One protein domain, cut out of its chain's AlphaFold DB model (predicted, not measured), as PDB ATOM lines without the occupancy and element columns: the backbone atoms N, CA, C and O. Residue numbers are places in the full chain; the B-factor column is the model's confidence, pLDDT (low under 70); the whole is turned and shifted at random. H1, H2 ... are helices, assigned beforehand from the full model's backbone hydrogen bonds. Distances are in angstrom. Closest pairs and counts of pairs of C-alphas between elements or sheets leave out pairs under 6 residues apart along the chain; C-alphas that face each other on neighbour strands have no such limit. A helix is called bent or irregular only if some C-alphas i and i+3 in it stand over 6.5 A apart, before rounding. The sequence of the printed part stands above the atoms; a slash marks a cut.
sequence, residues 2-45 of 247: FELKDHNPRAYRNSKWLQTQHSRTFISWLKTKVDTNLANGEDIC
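Overview. This is residues 2 to 45 of the 247 residues of the protein "DUF4216 domain-containing protein" of Hibiscus syriacus (UniProt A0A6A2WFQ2). One long helix, H2, bent into a wide V, makes the length of a loose rod. A short helix, H1, comes before it in the chain, and the link folds back to place H1 near the first arm, H2a, while the second arm, H2b, runs off without a helix partner. The printed part has 44 residues with two named helices, H1 then H2, and no named strand: all helix, loose, radius of gyration of the C-alphas 12.8 A, spans 36 by 17 by 13 A.

Along the chain. H2, residues 15 to 39, was assigned as one helix by its hydrogen bonds but is bent: C-alphas 24 and 27 are 7.6 A apart. H2a, residues 15 to 24, measures 14.1 A from C-alpha 15 at (120.159, 211.076, 254.543). H2b, residues 27 to 39, measures 18.5 A and ends at C-alpha 39, (113.176, 239.832, 269.655). H1 is residues 2 to 6, 6.4 A.

Arrangement. H2a and H2b stand at a steep tilt of 62 degrees. H1 and H2a only just touch, with 3 pairs of C-alphas within 8 A; the closest, Leu 4 and His 22, are 7.4 A apart. H1 and H2b are apart. In H1, H2a and H2b every O i to N i+4 pair is within hydrogen-bond range.

Size, cuts and confidence. The C-alphas farthest apart, of Asn 14 and Gly 41, are 36.6 A apart. The printed part has no cut, and the link from H1 to H2 is short. Residues 36 to 41, of which 36 to 39 belong to H2, stand free. Residues 11 to 13 have pLDDT under 70.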
ATOM      1  N   PHE A   2     113.611 221.284 256.882       73.44
ATOM      2  CA  PHE A   2     113.694 222.059 255.626       73.44
ATOM      3  C   PHE A   2     114.801 223.124 255.628       73.44
ATOM      4  O   PHE A   2     115.699 223.035 254.804       73.44
ATOM      5  N   GLU A   3     114.843 223.998 256.641       79.06
ATOM      6  CA  GLU A   3     115.903 225.018 256.759       79.06
ATOM      7  C   GLU A   3     117.322 224.410 256.723       79.06
ATOM      8  O   GLU A   3     118.226 224.956 256.099       79.06
ATOM      9  N   LEU A   4     117.525 223.235 257.337       80.06
ATOM     10  CA  LEU A   4     118.820 222.545 257.328       80.06
ATOM     11  C   LEU A   4     119.204 222.048 255.925       80.06
ATOM     12  O   LEU A   4     120.388 222.061 255.586       80.06
ATOM     13  N   LYS A   5     118.223 221.619 255.116       80.56
ATOM     14  CA  LYS A   5     118.443 221.217 253.718       80.56
ATOM     15  C   LYS A   5     118.836 222.420 252.861       80.56
ATOM     16  O   LYS A   5     119.800 222.313 252.106       80.56
ATOM     17  N   ASP A   6     118.155 223.549 253.046       81.12
ATOM     18  CA  ASP A   6     118.382 224.775 252.269       81.12
ATOM     19  C   ASP A   6     119.782 225.352 252.505       81.12
ATOM     20  O   ASP A   6     120.468 225.733 251.559       81.12
ATOM     21  N   HIS A   7     120.266 225.318 253.749       80.75
ATOM     22  CA  HIS A   7     121.621 225.767 254.090       80.75
ATOM     23  C   HIS A   7     122.719 224.765 253.692       80.75
ATOM     24  O   HIS A   7     123.901 225.102 253.740       80.75
ATOM     25  N   ASN A   8     122.368 223.529 253.305       80.00
ATOM     26  CA  ASN A   8     123.334 222.463 253.008       80.00
ATOM     27  C   ASN A   8     123.001 221.701 251.707       80.00
ATOM     28  O   ASN A   8     122.890 220.467 251.724       80.00
ATOM     29  N   PRO A   9     122.913 222.394 250.551       73.38
ATOM     30  CA  PRO A   9     122.385 221.849 249.294       73.38
ATOM     31  C   PRO A   9     123.175 220.649 248.740       73.38
ATOM     32  O   PRO A   9     122.637 219.831 247.995       73.38
ATOM     33  N   ARG A  10     124.457 220.513 249.104       71.44
ATOM     34  CA  ARG A  10     125.308 219.385 248.681       71.44
ATOM     35  C   ARG A  10     125.270 218.205 249.653       71.44
ATOM     36  O   ARG A  10     125.396 217.064 249.222       71.44
ATOM     37  N   ALA A  11     125.082 218.466 250.947       69.75
ATOM     38  CA  ALA A  11     125.179 217.450 251.992       69.75
ATOM     39  C   ALA A  11     123.826 216.809 252.348       69.75
ATOM     40  O   ALA A  11     123.807 215.662 252.792       69.75
ATOM     41  N   TYR A  12     122.689 217.477 252.095       69.00
ATOM     42  CA  TYR A  12     121.371 216.915 252.437       69.00
ATOM     43  C   TYR A  12     121.007 215.649 251.652       69.00
ATOM     44  O   TYR A  12     120.162 214.883 252.113       69.00
ATOM     45  N   ARG A  13     121.627 215.425 250.481       69.44
ATOM     46  CA  ARG A  13     121.448 214.200 249.681       69.44
ATOM     47  C   ARG A  13     121.925 212.954 250.433       69.44
ATOM     48  O   ARG A  13     121.485 211.852 250.136       69.44
ATOM     49  N   ASN A  14     122.796 213.132 251.428       78.75
ATOM     50  CA  ASN A  14     123.166 212.085 252.365       78.75
ATOM     51  C   ASN A  14     122.186 212.087 253.550       78.75
ATOM     52  O   ASN A  14     122.341 212.851 254.507       78.75
ATOM     53  N   SER A  15     121.193 211.198 253.505       73.06
ATOM     54  CA  SER A  15     120.159 211.076 254.543       73.06
ATOM     55  C   SER A  15     120.730 210.797 255.939       73.06
ATOM     56  O   SER A  15     120.232 211.346 256.922       73.06
ATOM     57  N   LYS A  16     121.816 210.014 256.040       72.25
ATOM     58  CA  LYS A  16     122.479 209.714 257.321       72.25
ATOM     59  C   LYS A  16     123.096 210.973 257.913       72.25
ATOM     60  O   LYS A  16     122.919 211.259 259.099       72.25
ATOM     61  N   TRP A  17     123.815 211.729 257.086       81.00
ATOM     62  CA  TRP A  17     124.399 212.999 257.494       81.00
ATOM     63  C   TRP A  17     123.304 213.977 257.918       81.00
ATOM     64  O   TRP A  17     123.406 214.553 258.995       81.00
ATOM     65  N   LEU A  18     122.227 214.099 257.137       78.06
ATOM     66  CA  LEU A  18     121.127 215.014 257.433       78.06
ATOM     67  C   LEU A  18     120.460 214.694 258.778       78.06
ATOM     68  O   LEU A  18     120.264 215.602 259.586       78.06
ATOM     69  N   GLN A  19     120.161 213.419 259.041       73.81
ATOM     70  CA  GLN A  19     119.589 212.983 260.317       73.81
ATOM     71  C   GLN A  19     120.547 213.268 261.479       73.81
ATOM     72  O   GLN A  19     120.147 213.838 262.492       73.81
ATOM     73  N   THR A  20     121.831 212.943 261.305       74.69
ATOM     74  CA  THR A  20     122.866 213.185 262.320       74.69
ATOM     75  C   THR A  20     123.006 214.677 262.629       74.69
ATOM     76  O   THR A  20     123.065 215.071 263.792       74.69
ATOM     77  N   GLN A  21     123.043 215.531 261.604       80.31
ATOM     78  CA  GLN A  21     123.152 216.979 261.782       80.31
ATOM     79  C   GLN A  21     121.905 217.576 262.411       80.31
ATOM     80  O   GLN A  21     122.023 218.439 263.280       80.31
ATOM     81  N   HIS A  22     120.725 217.094 262.021       79.50
ATOM     82  CA  HIS A  22     119.482 217.504 262.648       79.50
ATOM     83  C   HIS A  22     119.525 217.210 264.151       79.50
ATOM     84  O   HIS A  22     119.417 218.143 264.940       79.50
ATOM     85  N   SER A  23     119.781 215.961 264.555       75.25
ATOM     86  CA  SER A  23     119.858 215.589 265.976       75.25
ATOM     87  C   SER A  23     120.905 216.406 266.742       75.25
ATOM     88  O   SER A  23     120.654 216.831 267.865       75.25
ATOM     89  N   ARG A  24     122.063 216.685 266.131       77.56
ATOM     90  CA  ARG A  24     123.146 217.447 266.776       77.56
ATOM     91  C   ARG A  24     122.845 218.931 266.958       77.56
ATOM     92  O   ARG A  24     123.297 219.518 267.936       77.56
ATOM     93  N   THR A  25     122.159 219.555 266.004       81.88
ATOM     94  CA  THR A  25     121.997 221.019 265.968       81.88
ATOM     95  C   THR A  25     120.621 221.489 266.424       81.88
ATOM     96  O   THR A  25     120.482 222.662 266.765       81.88
ATOM     97  N   PHE A  26     119.628 220.595 266.499       83.00
ATOM     98  CA  PHE A  26     118.229 220.950 266.746       83.00
ATOM     99  C   PHE A  26     118.011 221.784 268.012       83.00
ATOM    100  O   PHE A  26     117.335 222.801 267.938       83.00
ATOM    101  N   ILE A  27     118.599 221.411 269.154       81.56
ATOM    102  CA  ILE A  27     118.395 222.145 270.417       81.56
ATOM    103  C   ILE A  27     118.958 223.570 270.340       81.56
ATOM    104  O   ILE A  27     118.300 224.523 270.752       81.56
ATOM    105  N   SER A  28     120.156 223.727 269.769       85.38
ATOM    106  CA  SER A  28     120.772 225.044 269.564       85.38
ATOM    107  C   SER A  28     119.947 225.889 268.592       85.38
ATOM    108  O   SER A  28     119.634 227.043 268.874       85.38
ATOM    109  N   TRP A  29     119.521 225.283 267.482       89.56
ATOM    110  CA  TRP A  29     118.658 225.924 266.497       89.56
ATOM    111  C   TRP A  29     117.322 226.368 267.105       89.56
ATOM    112  O   TRP A  29     116.921 227.510 266.900       89.56
ATOM    113  N   LEU A  30     116.663 225.511 267.895       88.62
ATOM    114  CA  LEU A  30     115.383 225.812 268.541       88.62
ATOM    115  C   LEU A  30     115.515 227.021 269.469       88.62
ATOM    116  O   LEU A  30     114.677 227.920 269.423       88.62
ATOM    117  N   LYS A  31     116.586 227.064 270.268       90.06
ATOM    118  CA  LYS A  31     116.889 228.201 271.136       90.06
ATOM    119  C   LYS A  31     117.044 229.493 270.338       90.06
ATOM    120  O   LYS A  31     116.330 230.452 270.604       90.06
ATOM    121  N   THR A  32     117.906 229.492 269.322       92.75
ATOM    122  CA  THR A  32     118.133 230.670 268.471       92.75
ATOM    123  C   THR A  32     116.851 231.132 267.781       92.75
ATOM    124  O   THR A  32     116.581 232.331 267.731       92.75
ATOM    125  N   LYS A  33     116.036 230.197 267.273       92.44
ATOM    126  CA  LYS A  33     114.762 230.505 266.612       92.44
ATOM    127  C   LYS A  33     113.777 231.175 267.573       92.44
ATOM    128  O   LYS A  33     113.218 232.211 267.232       92.44
ATOM    129  N   VAL A  34     113.605 230.624 268.777       92.81
ATOM    130  CA  VAL A  34     112.734 231.208 269.811       92.81
ATOM    131  C   VAL A  34     113.228 232.589 270.240       92.81
ATOM    132  O   VAL A  34     112.427 233.516 270.305       92.81
ATOM    133  N   ASP A  35     114.530 232.752 270.477       93.56
ATOM    134  CA  ASP A  35     115.108 234.040 270.882       93.56
ATOM    135  C   ASP A  35     114.929 235.113 269.787       93.56
ATOM    136  O   ASP A  35     114.593 236.257 270.089       93.56
ATOM    137  N   THR A  36     115.077 234.732 268.511       95.31
ATOM    138  CA  THR A  36     114.892 235.634 267.358       95.31
ATOM    139  C   THR A  36     113.439 236.084 267.227       95.31
ATOM    140  O   THR A  36     113.168 237.274 267.105       95.31
ATOM    141  N   ASN A  37     112.493 235.147 267.296       94.38
ATOM    142  CA  ASN A  37     111.070 235.455 267.174       94.38
ATOM    143  C   ASN A  37     110.588 236.344 268.339       94.38
ATOM    144  O   ASN A  37     109.852 237.303 268.112       94.38
ATOM    145  N   LEU A  38     111.076 236.111 269.565       93.31
ATOM    146  CA  LEU A  38     110.796 236.990 270.709       93.31
ATOM    147  C   LEU A  38     111.366 238.402 270.513       93.31
ATOM    148  O   LEU A  38     110.694 239.375 270.849       93.31
ATOM    149  N   ALA A  39     112.579 238.529 269.965       94.88
ATOM    150  CA  ALA A  39     113.176 239.832 269.655       94.88
ATOM    151  C   ALA A  39     112.384 240.597 268.579       94.88
ATOM    152  O   ALA A  39     112.331 241.825 268.613       94.88
ATOM    153  N   ASN A  40     111.720 239.873 267.676       96.00
ATOM    154  CA  ASN A  40     110.831 240.433 266.657       96.00
ATOM    155  C   ASN A  40     109.420 240.759 267.185       96.00
ATOM    156  O   ASN A  40     108.582 241.232 266.420       96.00
ATOM    157  N   GLY A  41     109.140 240.518 268.471       94.25
ATOM    158  CA  GLY A  41     107.833 240.774 269.083       94.25
ATOM    159  C   GLY A  41     106.767 239.725 268.764       94.25
ATOM    160  O   GLY A  41     105.585 239.981 268.985       94.25
ATOM    161  N   GLU A  42     107.154 238.555 268.249       94.81
ATOM    162  CA  GLU A  42     106.216 237.454 268.030       94.81
ATOM    163  C   GLU A  42     105.796 236.817 269.359       94.81
ATOM    164  O   GLU A  42     106.617 236.601 270.258       94.81
ATOM    165  N   ASP A  43     104.514 236.460 269.463       93.00
ATOM    166  CA  ASP A  43     104.014 235.688 270.594       93.00
ATOM    167  C   ASP A  43     104.319 234.197 270.402       93.00
ATOM    168  O   ASP A  43     103.973 233.579 269.393       93.00
ATOM    169  N   ILE A  44     104.985 233.614 271.394       91.50
ATOM    170  CA  ILE A  44     105.390 232.210 271.404       91.50
ATOM    171  C   ILE A  44     104.858 231.598 272.684       91.50
ATOM    172  O   ILE A  44     105.117 232.106 273.779       91.50
ATOM    173  N   CYS A  45     104.183 230.455 272.558       90.25
ATOM    174  CA  CYS A  45     103.621 229.783 273.716       90.25
ATOM    175  C   CYS A  45     104.697 229.475 274.769       90.25
ATOM    176  O   CYS A  45     105.843 229.114 274.468       90.25
TER     177      CYS A  45